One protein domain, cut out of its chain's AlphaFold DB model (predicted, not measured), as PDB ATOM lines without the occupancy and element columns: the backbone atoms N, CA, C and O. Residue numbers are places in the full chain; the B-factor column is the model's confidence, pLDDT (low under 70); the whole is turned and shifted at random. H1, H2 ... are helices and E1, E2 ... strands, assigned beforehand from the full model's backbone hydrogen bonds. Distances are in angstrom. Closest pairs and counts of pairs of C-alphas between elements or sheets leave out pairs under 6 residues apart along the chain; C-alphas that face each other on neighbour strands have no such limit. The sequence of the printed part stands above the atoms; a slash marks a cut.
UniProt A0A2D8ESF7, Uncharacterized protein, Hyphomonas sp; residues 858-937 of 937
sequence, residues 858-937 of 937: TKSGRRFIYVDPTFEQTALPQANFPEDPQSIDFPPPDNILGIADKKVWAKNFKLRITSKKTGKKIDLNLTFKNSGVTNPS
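This is residues 858 to 937 of the 937 residues of an uncharacterized protein of Hyphomonas sp (UniProt A0A2D8ESF7). With little regular structure, this is a rod: a two-stranded hairpin, E1 and E2, makes one end, residues 862 to 870 run alongside it toward the short helix H1, and the loop of residues 881 to 890 sticks out at the other end. The 80 printed residues hold H1, E1 and E2 in chain order, only 18 residues in named elements, class mixed; the sheet, order E1 - E2, is antiparallel. The whole is only just extended, close to loose, with a radius of gyration of the C-alphas of 17.7 A, and spans 59 by 22 by 22 A.

E1, residues 908 to 914, is 19.5 A long from C-alpha 908 at (-18.260, 71.080, 71.855). E2, residues 921 to 927, is 19.7 A long, ending at C-alpha 927 (-20.637, 69.769, 75.697). H1, residues 871 to 874, measures 5.1 A.

E1 and E2 form a hairpin, antiparallel at 158 degrees; N 909 and O 926 are within hydrogen-bond range at 2.7 A. H1 is apart from E2. H1 is too short for an O i to N i+4 pair; its one O i to N i+3 pair is within range.

The C-alphas farthest apart, Gln 886 and Thr 918, are 59.4 A apart. The printed part has no cut. The link H1 to E1, 33 residues, is long. The pLDDT is under 70 at residues 877 to 897, 901 and 930 to 937.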
ATOM      1  N   THR A 858     -23.339  58.115  61.051       72.75
ATOM      2  CA  THR A 858     -24.785  58.205  60.855       72.75
ATOM      3  C   THR A 858     -25.451  57.008  61.510       72.75
ATOM      4  O   THR A 858     -25.333  55.872  61.061       72.75
ATOM      5  N   LYS A 859     -26.182  57.266  62.596       77.94
ATOM      6  CA  LYS A 859     -26.978  56.253  63.291       77.94
ATOM      7  C   LYS A 859     -28.456  56.522  63.041       77.94
ATOM      8  O   LYS A 859     -28.949  57.623  63.268       77.94
ATOM      9  N   SER A 860     -29.175  55.522  62.536       80.38
ATOM     10  CA  SER A 860     -30.621  55.635  62.332       80.38
ATOM     11  C   SER A 860     -31.356  55.370  63.648       80.38
ATOM     12  O   SER A 860     -31.215  54.294  64.217       80.38
ATOM     13  N   GLY A 861     -32.153  56.333  64.113       78.69
ATOM     14  CA  GLY A 861     -33.018  56.210  65.292       78.69
ATOM     15  C   GLY A 861     -34.491  56.463  64.950       78.69
ATOM     16  O   GLY A 861     -34.807  56.910  63.847       78.69
ATOM     17  N   ARG A 862     -35.406  56.160  65.883       76.94
ATOM     18  CA  ARG A 862     -36.854  56.412  65.715       76.94
ATOM     19  C   ARG A 862     -37.399  57.435  66.706       76.94
ATOM     20  O   ARG A 862     -37.918  58.457  66.273       76.94
ATOM     21  N   ARG A 863     -37.324  57.145  68.011       73.56
ATOM     22  CA  ARG A 863     -38.035  57.917  69.047       73.56
ATOM     23  C   ARG A 863     -37.129  58.568  70.094       73.56
ATOM     24  O   ARG A 863     -37.421  59.685  70.495       73.56
ATOM     25  N   PHE A 864     -36.051  57.903  70.507       80.25
ATOM     26  CA  PHE A 864     -35.136  58.395  71.541       80.25
ATOM     27  C   PHE A 864     -33.702  58.458  71.017       80.25
ATOM     28  O   PHE A 864     -33.307  57.639  70.180       80.25
ATOM     29  N   ILE A 865     -32.944  59.435  71.509       80.69
ATOM     30  CA  ILE A 865     -31.519  59.619  71.238       80.69
ATOM     31  C   ILE A 865     -30.831  59.639  72.600       80.69
ATOM     32  O   ILE A 865     -31.158  60.478  73.433       80.69
ATOM     33  N   TYR A 866     -29.919  58.696  72.814       84.06
ATOM     34  CA  TYR A 866     -29.063  58.632  73.992       84.06
ATOM     35  C   TYR A 866     -27.626  58.855  73.528       84.06
ATOM     36  O   TYR A 866     -27.182  58.199  72.579       84.06
ATOM     37  N   VAL A 867     -26.947  59.823  74.134       84.25
ATOM     38  CA  VAL A 867     -25.570  60.198  73.808       84.25
ATOM     39  C   VAL A 867     -24.770  60.117  75.097       84.25
ATOM     40  O   VAL A 867     -25.133  60.771  76.068       84.25
ATOM     41  N   ASP A 868     -23.711  59.319  75.083       85.06
ATOM     42  CA  ASP A 868     -22.872  59.040  76.246       85.06
ATOM     43  C   ASP A 868     -21.422  58.865  75.769       85.06
ATOM     44  O   ASP A 868     -21.230  58.350  74.654       85.06
ATOM     45  N   PRO A 869     -20.403  59.299  76.530       82.38
ATOM     46  CA  PRO A 869     -19.018  58.972  76.229       82.38
ATOM     47  C   PRO A 869     -18.799  57.453  76.231       82.38
ATOM     48  O   PRO A 869     -19.491  56.701  76.915       82.38
ATOM     49  N   THR A 870     -17.831  56.974  75.451       82.44
ATOM     50  CA  THR A 870     -17.455  55.554  75.492       82.44
ATOM     51  C   THR A 870     -16.761  55.222  76.813       82.44
ATOM     52  O   THR A 870     -16.217  56.107  77.471       82.44
ATOM     53  N   PHE A 871     -16.718  53.936  77.179       80.19
ATOM     54  CA  PHE A 871     -16.053  53.497  78.409       80.19
ATOM     55  C   PHE A 871     -14.608  54.010  78.512       80.19
ATOM     56  O   PHE A 871     -14.202  54.488  79.563       80.19
ATOM     57  N   GLU A 872     -13.861  54.005  77.406       81.06
ATOM     58  CA  GLU A 872     -12.490  54.531  77.338       81.06
ATOM     59  C   GLU A 872     -12.389  56.020  77.681       81.06
ATOM     60  O   GLU A 872     -11.365  56.451  78.194       81.06
ATOM     61  N   GLN A 873     -13.431  56.810  77.418       82.12
ATOM     62  CA  GLN A 873     -13.485  58.236  77.759       82.12
ATOM     63  C   GLN A 873     -13.786  58.453  79.247       82.12
ATOM     64  O   GLN A 873     -13.395  59.473  79.808       82.12
ATOM     65  N   THR A 874     -14.455  57.490  79.885       77.50
ATOM     66  CA  THR A 874     -14.792  57.498  81.318       77.50
ATOM     67  C   THR A 874     -13.821  56.693  82.185       77.50
ATOM     68  O   THR A 874     -13.890  56.781  83.405       77.50
ATOM     69  N   ALA A 875     -12.927  55.900  81.587       76.06
ATOM     70  CA  ALA A 875     -11.978  55.060  82.308       76.06
ATOM     71  C   ALA A 875     -10.831  55.887  82.906       76.06
ATOM     72  O   ALA A 875     -10.367  56.861  82.308       76.06
ATOM     73  N   LEU A 876     -10.358  55.482  84.083       70.38
ATOM     74  CA  LEU A 876      -9.239  56.110  84.784       70.38
ATOM     75  C   LEU A 876      -7.903  55.489  84.334       70.38
ATOM     76  O   LEU A 876      -7.769  54.265  84.399       70.38
ATOM     77  N   PRO A 877      -6.905  56.287  83.903       65.88
ATOM     78  CA  PRO A 877      -5.580  55.773  83.561       65.88
ATOM     79  C   PRO A 877      -4.862  55.214  84.795       65.88
ATOM     80  O   PRO A 877      -4.708  55.910  85.796       65.88
ATOM     81  N   GLN A 878      -4.359  53.982  84.707       60.41
ATOM     82  CA  GLN A 878      -3.672  53.297  85.812       60.41
ATOM     83  C   GLN A 878      -2.349  53.979  86.225       60.41
ATOM     84  O   GLN A 878      -1.903  53.824  87.354       60.41
ATOM     85  N   ALA A 879      -1.758  54.798  85.347       56.72
ATOM     86  CA  ALA A 879      -0.559  55.595  85.628       56.72
ATOM     87  C   ALA A 879      -0.794  56.777  86.596       56.72
ATOM     88  O   ALA A 879       0.168  57.387  87.049       56.72
ATOM     89  N   ASN A 880      -2.052  57.098  86.924       52.69
ATOM     90  CA  ASN A 880      -2.403  58.186  87.846       52.69
ATOM     91  C   ASN A 880      -2.594  57.724  89.303       52.69
ATOM     92  O   ASN A 880      -3.043  58.517  90.129       52.69
ATOM     93  N   PHE A 881      -2.267  56.471  89.633       51.78
ATOM     94  CA  PHE A 881      -2.124  56.045  91.025       51.78
ATOM     95  C   PHE A 881      -0.682  56.330  91.474       51.78
ATOM     96  O   PHE A 881       0.219  55.605  91.049       51.78
ATOM     97  N   PRO A 882      -0.410  57.359  92.302       47.91
ATOM     98  CA  PRO A 882       0.836  57.373  93.059       47.91
ATOM     99  C   PRO A 882       0.883  56.095  93.910       47.91
ATOM    100  O   PRO A 882      -0.144  55.691  94.453       47.91
ATOM    101  N   GLU A 883       2.053  55.461  94.034       47.09
ATOM    102  CA  GLU A 883       2.242  54.220  94.812       47.09
ATOM    103  C   GLU A 883       1.894  54.350  96.313       47.09
ATOM    104  O   GLU A 883       1.984  53.371  97.044       47.09
ATOM    105  N   ASP A 884       1.426  55.513  96.778       49.75
ATOM    106  CA  ASP A 884       0.850  55.695  98.110       49.75
ATOM    107  C   ASP A 884      -0.105  56.916  98.125       49.75
ATOM    108  O   ASP A 884       0.327  58.028  97.789       49.75
ATOM    109  N   PRO A 885      -1.398  56.791  98.490       42.94
ATOM    110  CA  PRO A 885      -2.303  57.935  98.566       42.94
ATOM    111  C   PRO A 885      -2.029  58.752  99.839       42.94
ATOM    112  O   PRO A 885      -2.603  58.518 100.903       42.94
ATOM    113  N   GLN A 886      -1.153  59.751  99.734       46.81
ATOM    114  CA  GLN A 886      -0.946  60.758 100.778       46.81
ATOM    115  C   GLN A 886      -2.069  61.819 100.724       46.81
ATOM    116  O   GLN A 886      -1.982  62.822 100.019       46.81
ATOM    117  N   SER A 887      -3.098  61.598 101.547       48.38
ATOM    118  CA  SER A 887      -4.193  62.513 101.938       48.38
ATOM    119  C   SER A 887      -5.413  62.660 101.005       48.38
ATOM    120  O   SER A 887      -5.325  62.610  99.784       48.38
ATOM    121  N   ILE A 888      -6.574  62.835 101.650       50.91
ATOM    122  CA  ILE A 888      -7.948  62.789 101.110       50.91
ATOM    123  C   ILE A 888      -8.450  64.191 100.677       50.91
ATOM    124  O   ILE A 888      -9.560  64.329 100.174       50.91
ATOM    125  N   ASP A 889      -7.632  65.241 100.808       49.00
ATOM    126  CA  ASP A 889      -8.120  66.633 100.798       49.00
ATOM    127  C   ASP A 889      -7.970  67.396  99.468       49.00
ATOM    128  O   ASP A 889      -8.299  68.582  99.401       49.00
ATOM    129  N   PHE A 890      -7.533  66.746  98.383       46.81
ATOM    130  CA  PHE A 890      -7.489  67.377  97.059       46.81
ATOM    131  C   PHE A 890      -8.436  66.678  96.077       46.81
ATOM    132  O   PHE A 890      -8.204  65.515  95.737       46.81
ATOM    133  N   PRO A 891      -9.488  67.361  95.577       51.16
ATOM    134  CA  PRO A 891     -10.280  66.816  94.489       51.16
ATOM    135  C   PRO A 891      -9.371  66.638  93.263       51.16
ATOM    136  O   PRO A 891      -8.580  67.536  92.948       51.16
ATOM    137  N   PRO A 892      -9.435  65.489  92.573       53.69
ATOM    138  CA  PRO A 892      -8.652  65.286  91.367       53.69
ATOM    139  C   PRO A 892      -8.982  66.352  90.307       53.69
ATOM    140  O   PRO A 892     -10.121  66.817  90.253       53.69
ATOM    141  N   PRO A 893      -8.028  66.713  89.427       57.00
ATOM    142  CA  PRO A 893      -8.264  67.669  88.346       57.00
ATOM    143  C   PRO A 893      -9.482  67.300  87.477       57.00
ATOM    144  O   PRO A 893      -9.695  66.127  87.164       57.00
ATOM    145  N   ASP A 894     -10.214  68.291  86.962       55.03
ATOM    146  CA  ASP A 894     -11.445  68.109  86.161       55.03
ATOM    147  C   ASP A 894     -11.255  67.354  84.818       55.03
ATOM    148  O   ASP A 894     -12.181  67.222  84.020       55.03
ATOM    149  N   ASN A 895     -10.073  66.797  84.534       60.00
ATOM    150  CA  ASN A 895      -9.744  66.120  83.275       60.00
ATOM    151  C   ASN A 895      -9.015  64.768  83.452       60.00
ATOM    152  O   ASN A 895      -8.352  64.295  82.520       60.00
ATOM    153  N   ILE A 896      -9.107  64.134  84.633       64.81
ATOM    154  CA  ILE A 896      -8.437  62.838  84.866       64.81
ATOM    155  C   ILE A 896      -9.078  61.655  84.128       64.81
ATOM    156  O   ILE A 896      -8.411  60.643  83.928       64.81
ATOM    157  N   LEU A 897     -10.350  61.767  83.730       68.00
ATOM    158  CA  LEU A 897     -11.072  60.687  83.055       68.00
ATOM    159  C   LEU A 897     -10.689  60.618  81.573       68.00
ATOM    160  O   LEU A 897     -10.572  61.640  80.893       68.00
ATOM    161  N   GLY A 898     -10.522  59.400  81.072       73.31
ATOM    162  CA  GLY A 898     -10.243  59.107  79.675       73.31
ATOM    163  C   GLY A 898      -8.850  58.523  79.467       73.31
ATOM    164  O   GLY A 898      -7.857  59.228  79.638       73.31
ATOM    165  N   ILE A 899      -8.794  57.259  79.043       74.25
ATOM    166  CA  ILE A 899      -7.584  56.587  78.536       74.25
ATOM    167  C   ILE A 899      -7.442  56.708  77.012       74.25
ATOM    168  O   ILE A 899      -6.446  56.272  76.453       74.25
ATOM    169  N   ALA A 900      -8.444  57.277  76.336       74.00
ATOM    170  CA  ALA A 900      -8.410  57.502  74.897       74.00
ATOM    171  C   ALA A 900      -7.490  58.679  74.523       74.00
ATOM    172  O   ALA A 900      -7.579  59.745  75.138       74.00
ATOM    173  N   ASP A 901      -6.718  58.531  73.438       69.62
ATOM    174  CA  ASP A 901      -5.790  59.555  72.916       69.62
ATOM    175  C   ASP A 901      -6.462  60.920  72.699       69.62
ATOM    176  O   ASP A 901      -5.874  61.981  72.905       69.62
ATOM    177  N   LYS A 902      -7.739  60.909  72.297       75.44
ATOM    178  CA  LYS A 902      -8.555  62.112  72.097       75.44
ATOM    179  C   LYS A 902      -9.682  62.167  73.124       75.44
ATOM    180  O   LYS A 902     -10.753  61.604  72.901       75.44
ATOM    181  N   LYS A 903      -9.477  62.917  74.211       79.62
ATOM    182  CA  LYS A 903     -10.495  63.153  75.254       79.62
ATOM    183  C   LYS A 903     -11.689  63.972  74.744       79.62
ATOM    184  O   LYS A 903     -11.502  64.887  73.935       79.62
ATOM    185  N   VAL A 904     -12.898  63.667  75.228       77.12
ATOM    186  CA  VAL A 904     -14.157  64.367  74.867       77.12
ATOM    187  C   VAL A 904     -14.543  65.510  75.816       77.12
ATOM    188  O   VAL A 904     -15.415  66.311  75.484       77.12
ATOM    189  N   TRP A 905     -13.914  65.603  76.986       81.56
ATOM    190  CA  TRP A 905     -14.266  66.570  78.029       81.56
ATOM    191  C   TRP A 905     -13.984  68.019  77.606       81.56
ATOM    192  O   TRP A 905     -13.018  68.286  76.895       81.56
ATOM    193  N   ALA A 906     -14.863  68.944  78.011       71.38
ATOM    194  CA  ALA A 906     -14.851  70.377  77.679       71.38
ATOM    195  C   ALA A 906     -14.903  70.724  76.173       71.38
ATOM    196  O   ALA A 906     -14.850  71.897  75.806       71.38
ATOM    197  N   LYS A 907     -15.068  69.730  75.291       76.38
ATOM    198  CA  LYS A 907     -15.224  69.932  73.846       76.38
ATOM    199  C   LYS A 907     -16.693  70.064  73.459       76.38
ATOM    200  O   LYS A 907     -17.572  69.426  74.039       76.38
ATOM    201  N   ASN A 908     -16.937  70.872  72.431       81.88
ATOM    202  CA  ASN A 908     -18.260  71.080  71.855       81.88
ATOM    203  C   ASN A 908     -18.470  70.140  70.662       81.88
ATOM    204  O   ASN A 908     -17.718  70.163  69.691       81.88
ATOM    205  N   PHE A 909     -19.526  69.339  70.724       83.56
ATOM    206  CA  PHE A 909     -19.962  68.424  69.679       83.56
ATOM    207  C   PHE A 909     -21.252  68.928  69.053       83.56
ATOM    208  O   PHE A 909     -22.106  69.492  69.730       83.56
ATOM    209  N   LYS A 910     -21.426  68.679  67.756       86.88
ATOM    210  CA  LYS A 910     -22.648  69.031  67.035       86.88
ATOM    211  C   LYS A 910     -23.282  67.785  66.434       86.88
ATOM    212  O   LYS A 910     -22.744  67.199  65.498       86.88
ATOM    213  N   LEU A 911     -24.441  67.394  66.952       85.50
ATOM    214  CA  LEU A 911     -25.239  66.289  66.433       85.50
ATOM    215  C   LEU A 911     -26.362  66.832  65.545       85.50
ATOM    216  O   LEU A 911     -27.298  67.467  66.025       85.50
ATOM    217  N   ARG A 912     -26.295  66.553  64.241       88.69
ATOM    218  CA  ARG A 912     -27.343  66.918  63.279       88.69
ATOM    219  C   ARG A 912     -28.338  65.778  63.098       88.69
ATOM    220  O   ARG A 912     -28.022  64.741  62.519       88.69
ATOM    221  N   ILE A 913     -29.571  66.000  63.524       88.00
ATOM    222  CA  ILE A 913     -30.692  65.079  63.359       88.00
ATOM    223  C   ILE A 913     -31.445  65.469  62.092       88.00
ATOM    224  O   ILE A 913     -31.893  66.602  61.956       88.00
ATOM    225  N   THR A 914     -31.622  64.528  61.168       88.06
ATOM    226  CA  THR A 914     -32.397  64.753  59.939       88.06
ATOM    227  C   THR A 914     -33.625  63.851  59.928       88.06
ATOM    228  O   THR A 914     -33.510  62.629  60.020       88.06
ATOM    229  N   SER A 915     -34.816  64.436  59.790       86.19
ATOM    230  CA  SER A 915     -36.052  63.677  59.605       86.19
ATOM    231  C   SER A 915     -36.032  62.979  58.249       86.19
ATOM    232  O   SER A 915     -36.085  63.638  57.214       86.19
ATOM    233  N   LYS A 916     -36.035  61.642  58.233       82.50
ATOM    234  CA  LYS A 916     -36.097  60.879  56.973       82.50
ATOM    235  C   LYS A 916     -37.396  61.104  56.188       82.50
ATOM    236  O   LYS A 916     -37.395  60.950  54.977       82.50
ATOM    237  N   LYS A 917     -38.495  61.465  56.867       82.44
ATOM    238  CA  LYS A 917     -39.810  61.683  56.238       82.44
ATOM    239  C   LYS A 917     -39.976  63.094  55.669       82.44
ATOM    240  O   LYS A 917     -40.665  63.258  54.675       82.44
ATOM    241  N   THR A 918     -39.397  64.106  56.318       89.06
ATOM    242  CA  THR A 918     -39.633  65.521  55.956       89.06
ATOM    243  C   THR A 918     -38.386  66.259  55.477       89.06
ATOM    244  O   THR A 918     -38.490  67.407  55.067       89.06
ATOM    245  N   GLY A 919     -37.198  65.657  55.584       85.31
ATOM    246  CA  GLY A 919     -35.917  66.290  55.250       85.31
ATOM    247  C   GLY A 919     -35.473  67.398  56.214       85.31
ATOM    248  O   GLY A 919     -34.339  67.865  56.117       85.31
ATOM    249  N   LYS A 920     -36.328  67.806  57.164       84.75
ATOM    250  CA  LYS A 920     -36.027  68.848  58.153       84.75
ATOM    251  C   LYS A 920     -34.876  68.423  59.062       84.75
ATOM    252  O   LYS A 920     -34.796  67.260  59.467       84.75
ATOM    253  N   LYS A 921     -34.005  69.379  59.383       91.19
ATOM    254  CA  LYS A 921     -32.779  69.178  60.161       91.19
ATOM    255  C   LYS A 921     -32.857  69.951  61.473       91.19
ATOM    256  O   LYS A 921     -33.330  71.082  61.481       91.19
ATOM    257  N   ILE A 922     -32.393  69.335  62.552       88.25
ATOM    258  CA  ILE A 922     -32.218  69.951  63.869       88.25
ATOM    259  C   ILE A 922     -30.774  69.703  64.288       88.25
ATOM    260  O   ILE A 922     -30.295  68.576  64.187       88.25
ATOM    261  N   ASP A 923     -30.096  70.742  64.757       89.25
ATOM    262  CA  ASP A 923     -28.728  70.655  65.251       89.25
ATOM    263  C   ASP A 923     -28.725  70.745  66.781       89.25
ATOM    264  O   ASP A 923     -29.253  71.702  67.342       89.25
ATOM    265  N   LEU A 924     -28.127  69.759  67.452       86.44
ATOM    266  CA  LEU A 924     -27.898  69.754  68.895       86.44
ATOM    267  C   LEU A 924     -26.418  70.017  69.169       86.44
ATOM    268  O   LEU A 924     -25.571  69.233  68.744       86.44
ATOM    269  N   ASN A 925     -26.115  71.096  69.886       87.38
ATOM    270  CA  ASN A 925     -24.770  71.355  70.391       87.38
ATOM    271  C   ASN A 925     -24.655  70.739  71.792       87.38
ATOM    272  O   ASN A 925     -25.477  71.024  72.658       87.38
ATOM    273  N   LEU A 926     -23.672  69.868  71.991       84.81
ATOM    274  CA  LEU A 926     -23.462  69.084  73.203       84.81
ATOM    275  C   LEU A 926     -22.062  69.371  73.735       84.81
ATOM    276  O   LEU A 926     -21.099  69.321  72.976       84.81
ATOM    277  N   THR A 927     -21.935  69.614  75.032       81.38
ATOM    278  CA  THR A 927     -20.637  69.769  75.697       81.38
ATOM    279  C   THR A 927     -20.573  68.754  76.822       81.38
ATOM    280  O   THR A 927     -21.420  68.780  77.715       81.38
ATOM    281  N   PHE A 928     -19.587  67.858  76.797       79.19
ATOM    282  CA  PHE A 928     -19.383  66.924  77.902       79.19
ATOM    283  C   PHE A 928     -18.584  67.616  78.999       79.19
ATOM    284  O   PHE A 928     -17.457  68.060  78.771       79.19
ATOM    285  N   LYS A 929     -19.169  67.714  80.192       72.31
ATOM    286  CA  LYS A 929     -18.489  68.210  81.389       72.31
ATOM    287  C   LYS A 929     -18.170  67.026  82.290       72.31
ATOM    288  O   LYS A 929     -19.050  66.217  82.563       72.31
ATOM    289  N   ASN A 930     -16.923  66.943  82.731       68.00
ATOM    290  CA  ASN A 930     -16.505  66.016  83.769       68.00
ATOM    291  C   ASN A 930     -16.725  66.725  85.111       68.00
ATOM    292  O   ASN A 930     -15.996  67.655  85.427       68.00
ATOM    293  N   SER A 931     -17.773  66.371  85.856       52.75
ATOM    294  CA  SER A 931     -18.131  67.056  87.111       52.75
ATOM    295  C   SER A 931     -17.318  66.597  88.328       52.75
ATOM    296  O   SER A 931     -17.737  66.841  89.456       52.75
ATOM    297  N   GLY A 932     -16.188  65.913  88.123       54.38
ATOM    298  CA  GLY A 932     -15.476  65.235  89.201       54.38
ATOM    299  C   GLY A 932     -16.280  64.048  89.741       54.38
ATOM    300  O   GLY A 932     -17.491  63.926  89.544       54.38
ATOM    301  N   VAL A 933     -15.598  63.112  90.393       48.78
ATOM    302  CA  VAL A 933     -16.227  61.927  90.987       48.78
ATOM    303  C   VAL A 933     -17.125  62.368  92.148       48.78
ATOM    304  O   VAL A 933     -16.651  62.584  93.257       48.78
ATOM    305  N   THR A 934     -18.431  62.497  91.920       39.28
ATOM    306  CA  THR A 934     -19.425  62.673  92.990       39.28
ATOM    307  C   THR A 934     -20.102  61.338  93.288       39.28
ATOM    308  O   THR A 934     -21.262  61.138  92.936       39.28
ATOM    309  N   ASN A 935     -19.358  60.396  93.868       32.59
ATOM    310  CA  ASN A 935     -19.875  59.470  94.879       32.59
ATOM    311  C   ASN A 935     -18.737  58.603  95.442       32.59
ATOM    312  O   ASN A 935     -18.076  57.913  94.665       32.59
ATOM    313  N   PRO A 936     -18.532  58.594  96.771       33.50
ATOM    314  CA  PRO A 936     -17.754  57.567  97.430       33.50
ATOM    315  C   PRO A 936     -18.645  56.331  97.598       33.50
ATOM    316  O   PRO A 936     -19.691  56.385  98.250       33.50
ATOM    317  N   SER A 937     -18.232  55.216  97.012       29.23
ATOM    318  CA  SER A 937     -18.622  53.885  97.475       29.23
ATOM    319  C   SER A 937     -17.395  53.004  97.488       29.23
ATOM    320  O   SER A 937     -16.772  52.930  96.403       29.23
TER     321      SER A 937